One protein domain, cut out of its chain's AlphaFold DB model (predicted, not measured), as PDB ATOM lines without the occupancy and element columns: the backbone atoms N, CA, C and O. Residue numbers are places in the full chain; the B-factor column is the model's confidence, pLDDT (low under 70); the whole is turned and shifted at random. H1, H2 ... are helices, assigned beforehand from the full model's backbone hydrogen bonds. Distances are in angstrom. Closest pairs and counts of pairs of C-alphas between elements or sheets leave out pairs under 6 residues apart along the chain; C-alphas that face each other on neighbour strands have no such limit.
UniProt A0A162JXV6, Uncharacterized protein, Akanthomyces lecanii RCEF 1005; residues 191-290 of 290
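What this domain is: This is residues 191 to 290 of the 290 residues of an uncharacterized protein of Akanthomyces lecanii RCEF 1005 (UniProt A0A162JXV6). Three helices, H1, H2 and H4, stand side by side with their lines nearly parallel as a small up-and-down bundle, their centres making a triangle, with the short helix H3 beside H2 and H4. Long loops join them: residues 204 to 228 make one end of the longest axis, and the link from H3 to H4, residues 262 to 277, reaches the other end at Pro 270. The printed part has 100 residues with four named helices, H1, H2, H3 and H4 in that order, and no named strand; the class is all helix, with 42 of the 100 residues in named elements. The whole is compact, with a radius of gyration of the C-alphas of 13.8 A, and elongated, spanning 42 by 27 by 25 A.

Where its parts are: H1 is residues 191 to 203, 18.4 A long from its first C-alpha, at (21.925, 22.243, 275.110), to its last. H2, the longest helix by residues, is residues 229 to 242 and 19.7 A long, beginning at C-alpha 229 at (39.093, 22.320, 278.408). H3 is residues 258 to 261, 4.8 A long. H4 is residues 278 to 288, 15.8 A long, ending at C-alpha 288 at (30.258, 19.000, 285.908).

How they stand to each other: H2 is the hub, touching H1, H3 and H4. H1 and H2 form a helical hairpin: they touch at a shallow tilt of 14 degrees, opposite ways, and their closest C-alphas, of Val 200 and Gly 229, are 6.5 A apart. H2 and H4 only just touch, with 3 pairs of C-alphas within 8 A, the closest being those of Ile 234 and Val 285, 6.1 A apart; they run opposite ways at a shallow tilt of 7 degrees. H1 and H4 are close but not clearly touching, the same way at a shallow tilt of 13 degrees, with the closest C-alphas, of Pro 193 and Tyr 281, 8.0 A apart. H1, H2 and H4 are a bundle, up and down, each running against the one before it in the chain. H3 only just touches H2, with 3 pairs of C-alphas within 8 A, the closest C-alphas being those of Tyr 238 and Ile 260 at 7.3 A; H2 touches H3 with residues 234 to 238 alone. H3 only just touches H4, also with 3 pairs, the closest C-alphas being those of Thr 261 and Thr 286 at 5.6 A. H1 and H3 are apart. In H1, H2 and H4 every O i to N i+4 pair is within hydrogen-bond range; H3 is too short for such a pair, and its 1 pair of O i to N i+3 is not within range.

The domain as a whole: The C-alphas farthest apart are those of Gly 219 and Pro 270, at 42.7 A. The printed part has no cut, and Leu 290 is the chain's last residue. The links H1 to H2, H2 to H3 and H3 to H4 are long, with 25, 15 and 16 residues. In the first of them, residues 207 to 208 pair with residues 216 to 217, antiparallel. The mean pLDDT of the printed part is 80.5, and residues 204 to 227 are under 70.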
ATOM      1  N   LYS A 191      21.343  23.371 275.844       92.75
ATOM      2  CA  LYS A 191      21.925  22.243 275.110       92.75
ATOM      3  C   LYS A 191      23.333  22.521 274.566       92.75
ATOM      4  O   LYS A 191      24.074  21.571 274.383       92.75
ATOM      5  N   HIS A 192      23.696  23.776 274.280       90.94
ATOM      6  CA  HIS A 192      25.005  24.115 273.712       90.94
ATOM      7  C   HIS A 192      26.153  23.804 274.685       90.94
ATOM      8  O   HIS A 192      27.046  23.072 274.274       90.94
ATOM      9  N   PRO A 193      26.136  24.249 275.961       90.69
ATOM     10  CA  PRO A 193      27.172  23.847 276.907       90.69
ATOM     11  C   PRO A 193      27.181  22.338 277.155       90.69
ATOM     12  O   PRO A 193      28.260  21.781 277.239       90.69
ATOM     13  N   ARG A 194      26.027  21.648 277.173       90.94
ATOM     14  CA  ARG A 194      26.001  20.171 277.279       90.94
ATOM     15  C   ARG A 194      26.741  19.496 276.129       90.94
ATOM     16  O   ARG A 194      27.589  18.658 276.365       90.94
ATOM     17  N   GLN A 195      26.461  19.913 274.896       88.88
ATOM     18  CA  GLN A 195      27.149  19.379 273.720       88.88
ATOM     19  C   GLN A 195      28.656  19.639 273.774       88.88
ATOM     20  O   GLN A 195      29.426  18.791 273.346       88.88
ATOM     21  N   LEU A 196      29.075  20.800 274.288       86.88
ATOM     22  CA  LEU A 196      30.492  21.114 274.480       86.88
ATOM     23  C   LEU A 196      31.127  20.278 275.603       86.88
ATOM     24  O   LEU A 196      32.265  19.868 275.435       86.88
ATOM     25  N   MET A 197      30.404  19.989 276.691       88.25
ATOM     26  CA  MET A 197      30.836  19.067 277.757       88.25
ATOM     27  C   MET A 197      30.960  17.631 277.253       88.25
ATOM     28  O   MET A 197      31.894  16.941 277.630       88.25
ATOM     29  N   ASP A 198      30.066  17.188 276.367       86.75
ATOM     30  CA  ASP A 198      30.179  15.862 275.758       86.75
ATOM     31  C   ASP A 198      31.473  15.775 274.920       86.75
ATOM     32  O   ASP A 198      32.213  14.798 275.018       86.75
ATOM     33  N   VAL A 199      31.805  16.828 274.154       84.06
ATOM     34  CA  VAL A 199      33.065  16.883 273.382       84.06
ATOM     35  C   VAL A 199      34.285  16.947 274.309       84.06
ATOM     36  O   VAL A 199      35.216  16.162 274.147       84.06
ATOM     37  N   VAL A 200      34.235  17.882 275.268       82.69
ATOM     38  CA  VAL A 200      34.812  17.811 276.616       82.69
ATOM     39  C   VAL A 200      35.386  16.455 277.007       82.69
ATOM     40  O   VAL A 200      36.555  16.123 276.809       82.69
ATOM     41  N   ASP A 201      34.474  15.659 277.546       84.00
ATOM     42  CA  ASP A 201      34.693  14.368 278.171       84.00
ATOM     43  C   ASP A 201      35.197  13.318 277.170       84.00
ATOM     44  O   ASP A 201      36.085  12.528 277.503       84.00
ATOM     45  N   GLU A 202      34.685  13.316 275.931       80.19
ATOM     46  CA  GLU A 202      35.134  12.383 274.890       80.19
ATOM     47  C   GLU A 202      36.601  12.606 274.500       80.19
ATOM     48  O   GLU A 202      37.355  11.640 274.323       80.19
ATOM     49  N   LEU A 203      37.025  13.866 274.375       75.06
ATOM     50  CA  LEU A 203      38.388  14.207 273.977       75.06
ATOM     51  C   LEU A 203      39.366  14.218 275.142       75.06
ATOM     52  O   LEU A 203      40.509  13.812 274.935       75.06
ATOM     53  N   SER A 204      38.923  14.555 276.356       67.50
ATOM     54  CA  SER A 204      39.752  14.590 277.576       67.50
ATOM     55  C   SER A 204      40.480  13.275 277.871       67.50
ATOM     56  O   SER A 204      41.465  13.256 278.604       67.50
ATOM     57  N   LEU A 205      40.052  12.162 277.264       53.81
ATOM     58  CA  LEU A 205      40.747  10.880 277.341       53.81
ATOM     59  C   LEU A 205      42.073  10.839 276.556       53.81
ATOM     60  O   LEU A 205      42.874   9.945 276.816       53.81
ATOM     61  N   ASN A 206      42.322  11.760 275.611       50.38
ATOM     62  CA  ASN A 206      43.552  11.800 274.799       50.38
ATOM     63  C   ASN A 206      44.029  13.211 274.353       50.38
ATOM     64  O   ASN A 206      45.178  13.323 273.918       50.38
ATOM     65  N   ILE A 207      43.196  14.265 274.394       51.56
ATOM     66  CA  ILE A 207      43.455  15.617 273.841       51.56
ATOM     67  C   ILE A 207      42.732  16.690 274.688       51.56
ATOM     68  O   ILE A 207      41.581  16.495 275.064       51.56
ATOM     69  N   MET A 208      43.366  17.842 274.946       49.06
ATOM     70  CA  MET A 208      42.699  19.004 275.561       49.06
ATOM     71  C   MET A 208      42.155  19.947 274.479       49.06
ATOM     72  O   MET A 208      42.888  20.326 273.566       49.06
ATOM     73  N   LEU A 209      40.871  20.313 274.575       49.50
ATOM     74  CA  LEU A 209      40.221  21.255 273.661       49.50
ATOM     75  C   LEU A 209      40.445  22.703 274.100       49.50
ATOM     76  O   LEU A 209      39.962  23.122 275.153       49.50
ATOM     77  N   PHE A 210      41.080  23.482 273.236       49.59
ATOM     78  CA  PHE A 210      40.954  24.933 273.209       49.59
ATOM     79  C   PHE A 210      40.425  25.329 271.825       49.59
ATOM     80  O   PHE A 210      40.328  24.472 270.944       49.59
ATOM     81  N   ASP A 211      40.059  26.603 271.654       47.84
ATOM     82  CA  ASP A 211      40.035  27.273 270.345       47.84
ATOM     83  C   ASP A 211      41.081  26.610 269.449       47.84
ATOM     84  O   ASP A 211      42.222  26.491 269.908       47.84
ATOM     85  N   PHE A 212      40.691  26.013 268.315       52.00
ATOM     86  CA  PHE A 212      41.540  24.980 267.707       52.00
ATOM     87  C   PHE A 212      42.989  25.495 267.503       52.00
ATOM     88  O   PHE A 212      43.917  24.727 267.766       52.00
ATOM     89  N   ASP A 213      43.133  26.813 267.302       48.81
ATOM     90  CA  ASP A 213      44.330  27.675 267.300       48.81
ATOM     91  C   ASP A 213      45.368  27.447 268.432       48.81
ATOM     92  O   ASP A 213      46.528  27.830 268.309       48.81
ATOM     93  N   ASN A 214      45.006  26.825 269.566       50.28
ATOM     94  CA  ASN A 214      45.960  26.468 270.640       50.28
ATOM     95  C   ASN A 214      45.768  25.051 271.218       50.28
ATOM     96  O   ASN A 214      46.025  24.809 272.402       50.28
ATOM     97  N   SER A 215      45.303  24.091 270.417       58.62
ATOM     98  CA  SER A 215      45.184  22.697 270.872       58.62
ATOM     99  C   SER A 215      46.551  22.015 271.014       58.62
ATOM    100  O   SER A 215      47.422  22.154 270.158       58.62
ATOM    101  N   ALA A 216      46.735  21.203 272.062       51.75
ATOM    102  CA  ALA A 216      47.963  20.432 272.271       51.75
ATOM    103  C   ALA A 216      47.671  19.008 272.769       51.75
ATOM    104  O   ALA A 216      46.809  18.783 273.621       51.75
ATOM    105  N   ALA A 217      48.431  18.029 272.267       54.72
ATOM    106  CA  ALA A 217      48.434  16.678 272.831       54.72
ATOM    107  C   ALA A 217      49.187  16.637 274.171       54.72
ATOM    108  O   ALA A 217      50.170  17.356 274.376       54.72
ATOM    109  N   PHE A 218      48.771  15.725 275.055       50.00
ATOM    110  CA  PHE A 218      49.438  15.494 276.336       50.00
ATOM    111  C   PHE A 218      50.942  15.221 276.156       50.00
ATOM    112  O   PHE A 218      51.346  14.342 275.393       50.00
ATOM    113  N   GLY A 219      51.772  15.973 276.889       52.28
ATOM    114  CA  GLY A 219      53.229  15.802 276.913       52.28
ATOM    115  C   GLY A 219      53.998  16.409 275.730       52.28
ATOM    116  O   GLY A 219      55.199  16.160 275.615       52.28
ATOM    117  N   GLN A 220      53.350  17.188 274.858       60.22
ATOM    118  CA  GLN A 220      54.027  17.918 273.776       60.22
ATOM    119  C   GLN A 220      54.487  19.325 274.193       60.22
ATOM    120  O   GLN A 220      54.127  19.825 275.251       60.22
ATOM    121  N   ARG A 221      55.315  19.977 273.362       50.88
ATOM    122  CA  ARG A 221      55.981  21.261 273.668       50.88
ATOM    123  C   ARG A 221      55.010  22.403 274.011       50.88
ATOM    124  O   ARG A 221      55.380  23.285 274.777       50.88
ATOM    125  N   CYS A 222      53.797  22.360 273.467       56.62
ATOM    126  CA  CYS A 222      52.744  23.359 273.668       56.62
ATOM    127  C   CYS A 222      51.728  22.944 274.754       56.62
ATOM    128  O   CYS A 222      50.708  23.603 274.927       56.62
ATOM    129  N   TYR A 223      51.988  21.851 275.482       60.19
ATOM    130  CA  TYR A 223      51.148  21.392 276.586       60.19
ATOM    131  C   TYR A 223      51.380  22.235 277.844       60.19
ATOM    132  O   TYR A 223      52.507  22.343 278.330       60.19
ATOM    133  N   TRP A 224      50.290  22.746 278.414       60.12
ATOM    134  CA  TRP A 224      50.277  23.451 279.692       60.12
ATOM    135  C   TRP A 224      49.175  22.865 280.568       60.12
ATOM    136  O   TRP A 224      48.012  22.892 280.180       60.12
ATOM    137  N   GLU A 225      49.528  22.345 281.743       65.81
ATOM    138  CA  GLU A 225      48.575  21.679 282.650       65.81
ATOM    139  C   GLU A 225      47.454  22.624 283.115       65.81
ATOM    140  O   GLU A 225      46.310  22.209 283.272       65.81
ATOM    141  N   ASP A 226      47.743  23.923 283.232       66.31
ATOM    142  CA  ASP A 226      46.760  24.935 283.626       66.31
ATOM    143  C   ASP A 226      45.775  25.327 282.503       66.31
ATOM    144  O   ASP A 226      44.811  26.061 282.755       66.31
ATOM    145  N   ARG A 227      45.989  24.842 281.270       68.19
ATOM    146  CA  ARG A 227      45.139  25.066 280.087       68.19
ATOM    147  C   ARG A 227      44.208  23.875 279.853       68.19
ATOM    148  O   ARG A 227      44.400  23.084 278.937       68.19
ATOM    149  N   ASP A 228      43.179  23.786 280.683       75.50
ATOM    150  CA  ASP A 228      42.198  22.699 280.669       75.50
ATOM    151  C   ASP A 228      40.902  23.091 279.925       75.50
ATOM    152  O   ASP A 228      40.377  24.196 280.102       75.50
ATOM    153  N   GLY A 229      40.363  22.167 279.121       76.69
ATOM    154  CA  GLY A 229      39.093  22.320 278.408       76.69
ATOM    155  C   GLY A 229      37.889  22.472 279.345       76.69
ATOM    156  O   GLY A 229      36.948  23.199 279.013       76.69
ATOM    157  N   VAL A 230      37.937  21.879 280.546       84.25
ATOM    158  CA  VAL A 230      36.902  22.072 281.577       84.25
ATOM    159  C   VAL A 230      36.891  23.520 282.047       84.25
ATOM    160  O   VAL A 230      35.865  24.202 281.963       84.25
ATOM    161  N   LYS A 231      38.057  24.027 282.467       86.00
ATOM    162  CA  LYS A 231      38.242  25.432 282.854       86.00
ATOM    163  C   LYS A 231      37.808  26.366 281.720       86.00
ATOM    164  O   LYS A 231      37.012  27.274 281.950       86.00
ATOM    165  N   GLY A 232      38.265  26.107 280.493       84.06
ATOM    166  CA  GLY A 232      37.926  26.894 279.308       84.06
ATOM    167  C   GLY A 232      36.418  27.006 279.076       84.06
ATOM    168  O   GLY A 232      35.908  28.113 278.909       84.06
ATOM    169  N   LEU A 233      35.692  25.886 279.141       87.94
ATOM    170  CA  LEU A 233      34.246  25.868 278.923       87.94
ATOM    171  C   LEU A 233      33.473  26.611 280.020       87.94
ATOM    172  O   LEU A 233      32.519  27.327 279.716       87.94
ATOM    173  N   ILE A 234      33.881  26.477 281.285       90.94
ATOM    174  CA  ILE A 234      33.260  27.201 282.406       90.94
ATOM    175  C   ILE A 234      33.375  28.713 282.194       90.94
ATOM    176  O   ILE A 234      32.375  29.425 282.322       90.94
ATOM    177  N   PHE A 235      34.567  29.184 281.820       90.81
ATOM    178  CA  PHE A 235      34.809  30.584 281.479       90.81
ATOM    179  C   PHE A 235      33.931  31.027 280.308       90.81
ATOM    180  O   PHE A 235      33.167  31.974 280.457       90.81
ATOM    181  N   THR A 236      33.918  30.283 279.198       88.44
ATOM    182  CA  THR A 236      33.106  30.628 278.021       88.44
ATOM    183  C   THR A 236      31.612  30.731 278.334       88.44
ATOM    184  O   THR A 236      30.932  31.638 277.858       88.44
ATOM    185  N   VAL A 237      31.064  29.822 279.147       91.81
ATOM    186  CA  VAL A 237      29.643  29.875 279.529       91.81
ATOM    187  C   VAL A 237      29.346  31.100 280.396       91.81
ATOM    188  O   VAL A 237      28.307  31.735 280.201       91.81
ATOM    189  N   TYR A 238      30.235  31.438 281.334       93.88
ATOM    190  CA  TYR A 238      30.125  32.657 282.136       93.88
ATOM    191  C   TYR A 238      30.180  33.902 281.244       93.88
ATOM    192  O   TYR A 238      29.238  34.691 281.255       93.88
ATOM    193  N   GLU A 239      31.211  34.013 280.406       91.50
ATOM    194  CA  GLU A 239      31.479  35.136 279.500       91.50
ATOM    195  C   GLU A 239      30.311  35.396 278.540       91.50
ATOM    196  O   GLU A 239      29.864  36.530 278.408       91.50
ATOM    197  N   ILE A 240      29.726  34.359 277.930       89.81
ATOM    198  CA  ILE A 240      28.559  34.522 277.043       89.81
ATOM    199  C   ILE A 240      27.347  35.095 277.796       89.81
ATOM    200  O   ILE A 240      26.520  35.805 277.220       89.81
ATOM    201  N   ILE A 241      27.181  34.751 279.075       92.75
ATOM    202  CA  ILE A 241      26.026  35.182 279.867       92.75
ATOM    203  C   ILE A 241      26.228  36.596 280.418       92.75
ATOM    204  O   ILE A 241      25.272  37.384 280.422       92.75
ATOM    205  N   THR A 242      27.427  36.894 280.913       93.69
ATOM    206  CA  THR A 242      27.735  38.108 281.679       93.69
ATOM    207  C   THR A 242      28.447  39.183 280.868       93.69
ATOM    208  O   THR A 242      28.404  40.347 281.265       93.69
ATOM    209  N   GLU A 243      29.078  38.813 279.752       89.69
ATOM    210  CA  GLU A 243      30.028  39.626 278.975       89.69
ATOM    211  C   GLU A 243      31.161  40.220 279.824       89.69
ATOM    212  O   GLU A 243      31.794  41.212 279.460       89.69
ATOM    213  N   ASP A 244      31.422  39.614 280.982       90.25
ATOM    214  CA  ASP A 244      32.501  39.996 281.874       90.25
ATOM    215  C   ASP A 244      33.767  39.216 281.514       90.25
ATOM    216  O   ASP A 244      33.945  38.061 281.899       90.25
ATOM    217  N   MET A 245      34.657  39.885 280.784       86.31
ATOM    218  CA  MET A 245      35.950  39.342 280.363       86.31
ATOM    219  C   MET A 245      37.061  39.566 281.402       86.31
ATOM    220  O   MET A 245      38.206  39.192 281.156       86.31
ATOM    221  N   SER A 246      36.766  40.172 282.562       85.94
ATOM    222  CA  SER A 246      37.801  40.558 283.538       85.94
ATOM    223  C   SER A 246      38.589  39.363 284.078       85.94
ATOM    224  O   SER A 246      39.799  39.461 284.282       85.94
ATOM    225  N   LEU A 247      37.924  38.216 284.239       85.69
ATOM    226  CA  LEU A 247      38.554  36.970 284.676       85.69
ATOM    227  C   LEU A 247      39.457  36.372 283.589       85.69
ATOM    228  O   LEU A 247      40.472  35.753 283.900       85.69
ATOM    229  N   ARG A 248      39.129  36.588 282.310       81.44
ATOM    230  CA  ARG A 248      39.909  36.110 281.158       81.44
ATOM    231  C   ARG A 248      41.211  36.885 280.972       81.44
ATOM    232  O   ARG A 248      42.174  36.334 280.448       81.44
ATOM    233  N   SER A 249      41.247  38.145 281.410       77.62
ATOM    234  CA  SER A 249      42.443  38.999 281.363       77.62
ATOM    235  C   SER A 249      43.531  38.593 282.366       77.62
ATOM    236  O   SER A 249      44.657  39.082 282.276       77.62
ATOM    237  N   VAL A 250      43.210  37.724 283.328       80.44
ATOM    238  CA  VAL A 250      44.182  37.144 284.263       80.44
ATOM    239  C   VAL A 250      45.050  36.116 283.518       80.44
ATOM    240  O   VAL A 250      44.504  35.366 282.701       80.44
ATOM    241  N   PRO A 251      46.375  36.048 283.765       77.81
ATOM    242  CA  PRO A 251      47.230  34.997 283.215       77.81
ATOM    243  C   PRO A 251      46.657  33.603 283.473       77.81
ATOM    244  O   PRO A 251      46.057  33.333 284.508       77.81
ATOM    245  N   PHE A 252      46.791  32.712 282.501       74.38
ATOM    246  CA  PHE A 252      46.048  31.453 282.480       74.38
ATOM    247  C   PHE A 252      46.424  30.449 283.565       74.38
ATOM    248  O   PHE A 252      45.596  29.639 283.976       74.38
ATOM    249  N   ASP A 253      47.669  30.521 284.004       75.62
ATOM    250  CA  ASP A 253      48.249  29.807 285.132       75.62
ATOM    251  C   ASP A 253      47.718  30.332 286.475       75.62
ATOM    252  O   ASP A 253      47.672  29.601 287.461       75.62
ATOM    253  N   GLU A 254      47.231  31.572 286.506       82.62
ATOM    254  CA  GLU A 254      46.587  32.184 287.672       82.62
ATOM    255  C   GLU A 254      45.047  32.078 287.636       82.62
ATOM    256  O   GLU A 254      44.385  32.325 288.647       82.62
ATOM    257  N   GLN A 255      44.451  31.687 286.502       86.38
ATOM    258  CA  GLN A 255      42.998  31.535 286.362       86.38
ATOM    259  C   GLN A 255      42.464  30.348 287.173       86.38
ATOM    260  O   GLN A 255      42.877  29.196 286.980       86.38
ATOM    261  N   ASN A 256      41.449  30.614 288.000       87.00
ATOM    262  CA  ASN A 256      40.798  29.613 288.835       87.00
ATOM    263  C   ASN A 256      39.298  29.496 288.524       87.00
ATOM    264  O   ASN A 256      38.536  30.450 288.649       87.00
ATOM    265  N   MET A 257      38.845  28.288 288.177       86.75
ATOM    266  CA  MET A 257      37.423  28.013 287.923       86.75
ATOM    267  C   MET A 257      36.525  28.289 289.139       86.75
ATOM    268  O   MET A 257      35.353  28.627 288.966       86.75
ATOM    269  N   HIS A 258      37.059  28.204 290.363       88.75
ATOM    270  CA  HIS A 258      36.310  28.520 291.579       88.75
ATOM    271  C   HIS A 258      35.878  29.982 291.663       88.75
ATOM    272  O   HIS A 258      34.846  30.256 292.277       88.75
ATOM    273  N   ASP A 259      36.584  30.898 290.998       90.12
ATOM    274  CA  ASP A 259      36.188  32.308 290.934       90.12
ATOM    275  C   ASP A 259      34.868  32.499 290.174       90.12
ATOM    276  O   ASP A 259      34.180  33.493 290.381       90.12
ATOM    277  N   ILE A 260      34.472  31.514 289.357       91.38
ATOM    278  CA  ILE A 260      33.197  31.474 288.634       91.38
ATOM    279  C   ILE A 260      32.188  30.563 289.343       91.38
ATOM    280  O   ILE A 260      31.042  30.964 289.575       91.38
ATOM    281  N   THR A 261      32.583  29.334 289.703       89.50
ATOM    282  CA  THR A 261      31.649  28.333 290.256       89.50
ATOM    283  C   THR A 261      31.190  28.663 291.679       89.50
ATOM    284  O   THR A 261      30.116  28.226 292.091       89.50
ATOM    285  N   ALA A 262      31.951  29.461 292.440       90.12
ATOM    286  CA  ALA A 262      31.547  29.916 293.772       90.12
ATOM    287  C   ALA A 262      30.573  31.112 293.745       90.12
ATOM    288  O   ALA A 262      29.963  31.433 294.774       90.12
ATOM    289  N   LEU A 263      30.404  31.779 292.595       90.31
ATOM    290  CA  LEU A 263      29.510  32.928 292.469       90.31
ATOM    291  C   LEU A 263      28.049  32.493 292.589       90.31
ATOM    292  O   LEU A 263      27.539  31.671 291.828       90.31
ATOM    293  N   LYS A 264      27.338  33.103 293.540       86.56
ATOM    294  CA  LYS A 264      25.915  32.816 293.771       86.56
ATOM    295  C   LYS A 264      25.002  33.395 292.705       86.56
ATOM    296  O   LYS A 264      23.918  32.854 292.516       86.56
ATOM    297  N   ASP A 265      25.434  34.449 292.025       91.12
ATOM    298  CA  ASP A 265      24.662  35.167 291.020       91.12
ATOM    299  C   ASP A 265      25.573  35.520 289.847       91.12
ATOM    300  O   ASP A 265      26.682  36.011 290.046       91.12
ATOM    301  N   TRP A 266      25.100  35.263 288.627       95.44
ATOM    302  CA  TRP A 266      25.777  35.685 287.403       95.44
ATOM    303  C   TRP A 266      24.973  36.833 286.778       95.44
ATOM    304  O   TRP A 266      23.801  36.625 286.426       95.44
ATOM    305  N   PRO A 267      25.544  38.047 286.671       94.06
ATOM    306  CA  PRO A 267      24.839  39.209 286.146       94.06
ATOM    307  C   PRO A 267      24.656  39.074 284.634       94.06
ATOM    308  O   PRO A 267      25.531  39.413 283.848       94.06
ATOM    309  N   LYS A 268      23.500  38.562 284.217       94.75
ATOM    310  CA  LYS A 268      23.156  38.400 282.804       94.75
ATOM    311  C   LYS A 268      22.945  39.753 282.119       94.75
ATOM    312  O   LYS A 268      22.132  40.553 282.589       94.75
ATOM    313  N   GLN A 269      23.552  39.944 280.950       92.44
ATOM    314  CA  GLN A 269      23.326  41.149 280.147       92.44
ATOM    315  C   GLN A 269      21.922  41.184 279.503       92.44
ATOM    316  O   GLN A 269      21.388  40.133 279.118       92.44
ATOM    317  N   PRO A 270      21.297  42.370 279.344       91.25
ATOM    318  CA  PRO A 270      19.920  42.484 278.852       91.25
ATOM    319  C   PRO A 270      19.680  41.922 277.445       91.25
ATOM    320  O   PRO A 270      18.599  41.399 277.171       91.25
ATOM    321  N   HIS A 271      20.655  42.038 276.541       89.69
ATOM    322  CA  HIS A 271      20.531  41.604 275.144       89.69
ATOM    323  C   HIS A 271      20.854  40.126 274.932       89.69
ATOM    324  O   HIS A 271      20.411  39.558 273.931       89.69
ATOM    325  N   VAL A 272      21.563  39.486 275.865       90.62
ATOM    326  CA  VAL A 272      21.833  38.046 275.809       90.62
ATOM    327  C   VAL A 272      20.500  37.304 275.825       90.62
ATOM    328  O   VAL A 272      19.616  37.581 276.639       90.62
ATOM    329  N   LYS A 273      20.326  36.307 274.959       92.62
ATOM    330  CA  LYS A 273      19.100  35.496 274.895       92.62
ATOM    331  C   LYS A 273      19.397  34.089 275.388       92.62
ATOM    332  O   LYS A 273      20.230  33.411 274.804       92.62
ATOM    333  N   LEU A 274      18.693  33.657 276.432       94.62
ATOM    334  CA  LEU A 274      18.787  32.301 276.983       94.62
ATOM    335  C   LEU A 274      17.430  31.611 276.871       94.62
ATOM    336  O   LEU A 274      16.396  32.269 276.981       94.62
ATOM    337  N   ASP A 275      17.431  30.298 276.659       96.12
ATOM    338  CA  ASP A 275      16.210  29.478 276.654       96.12
ATOM    339  C   ASP A 275      15.854  28.887 278.030       96.12
ATOM    340  O   ASP A 275      14.775  28.323 278.187       96.12
ATOM    341  N   HIS A 276      16.738  29.051 279.019       97.25
ATOM    342  CA  HIS A 276      16.565  28.633 280.410       97.25
ATOM    343  C   HIS A 276      17.049  29.747 281.360       97.25
ATOM    344  O   HIS A 276      17.808  30.629 280.935       97.25
ATOM    345  N   PRO A 277      16.630  29.742 282.637       97.06
ATOM    346  CA  PRO A 277      17.186  30.624 283.659       97.06
ATOM    347  C   PRO A 277      18.705  30.473 283.802       97.06
ATOM    348  O   PRO A 277      19.248  29.382 283.668       97.06
ATOM    349  N   VAL A 278      19.392  31.561 284.159       97.19
ATOM    350  CA  VAL A 278      20.851  31.584 284.404       97.19
ATOM    351  C   VAL A 278      21.278  30.542 285.446       97.19
ATOM    352  O   VAL A 278      22.350  29.952 285.328       97.19
ATOM    353  N   SER A 279      20.418  30.267 286.433       96.00
ATOM    354  CA  SER A 279      20.644  29.234 287.449       96.00
ATOM    355  C   SER A 279      20.888  27.851 286.857       96.00
ATOM    356  O   SER A 279      21.680  27.103 287.417       96.00
ATOM    357  N   ASP A 280      20.248  27.525 285.733       96.94
ATOM    358  CA  ASP A 280      20.344  26.200 285.119       96.94
ATOM    359  C   ASP A 280      21.694  26.028 284.414       96.94
ATOM    360  O   ASP A 280      22.294  24.960 284.491       96.94
ATOM    361  N   TYR A 281      22.205  27.092 283.783       96.31
ATOM    362  CA  TYR A 281      23.549  27.116 283.193       96.31
ATOM    363  C   TYR A 281      24.623  27.011 284.272       96.31
ATOM    364  O   TYR A 281      25.547  26.213 284.143       96.31
ATOM    365  N   ARG A 282      24.472  27.776 285.361       95.25
ATOM    366  CA  ARG A 282      25.400  27.728 286.493       95.25
ATOM    367  C   ARG A 282      25.415  26.352 287.151       95.25
ATOM    368  O   ARG A 282      26.492  25.823 287.406       95.25
ATOM    369  N   ALA A 283      24.241  25.788 287.438       94.69
ATOM    370  CA  ALA A 283      24.131  24.453 288.020       94.69
ATOM    371  C   ALA A 283      24.804  23.419 287.114       94.69
ATOM    372  O   ALA A 283      25.644  22.667 287.585       94.69
ATOM    373  N   LEU A 284      24.538  23.475 285.804       94.69
ATOM    374  CA  LEU A 284      25.143  22.571 284.830       94.69
ATOM    375  C   LEU A 284      26.680  22.584 284.881       94.69
ATOM    376  O   LEU A 284      27.282  21.520 284.966       94.69
ATOM    377  N   VAL A 285      27.312  23.762 284.836       92.06
ATOM    378  CA  VAL A 285      28.785  23.837 284.856       92.06
ATOM    379  C   VAL A 285      29.380  23.527 286.228       92.06
ATOM    380  O   VAL A 285      30.489  23.013 286.303       92.06
ATOM    381  N   THR A 286      28.657  23.823 287.312       91.19
ATOM    382  CA  THR A 286      29.129  23.556 288.679       91.19
ATOM    383  C   THR A 286      29.057  22.067 288.993       91.19
ATOM    384  O   THR A 286      29.979  21.543 289.599       91.19
ATOM    385  N   ASP A 287      27.997  21.385 288.558       91.12
ATOM    386  CA  ASP A 287      27.828  19.944 288.760       91.12
ATOM    387  C   ASP A 287      28.837  19.132 287.933       91.12
ATOM    388  O   ASP A 287      29.265  18.074 288.376       91.12
ATOM    389  N   TRP A 288      29.225  19.623 286.749       89.38
ATOM    390  CA  TRP A 288      30.258  19.000 285.908       89.38
ATOM    391  C   TRP A 288      31.681  19.214 286.444       89.38
ATOM    392  O   TRP A 288      32.552  18.377 286.250       89.38
ATOM    393  N   ALA A 289      31.910  20.327 287.141       81.88
ATOM    394  CA  ALA A 289      33.189  20.693 287.743       81.88
ATOM    395  C   ALA A 289      33.553  19.913 289.029       81.88
ATOM    396  O   ALA A 289      34.642  20.133 289.566       81.88
ATOM    397  N   LEU A 290      32.641  19.088 289.562       71.12
ATOM    398  CA  LEU A 290      32.783  18.321 290.812       71.12
ATOM    399  C   LEU A 290      33.194  16.868 290.559       71.12
ATOM    400  O   LEU A 290      34.007  16.361 291.367       71.12
TER     401      LEU A 290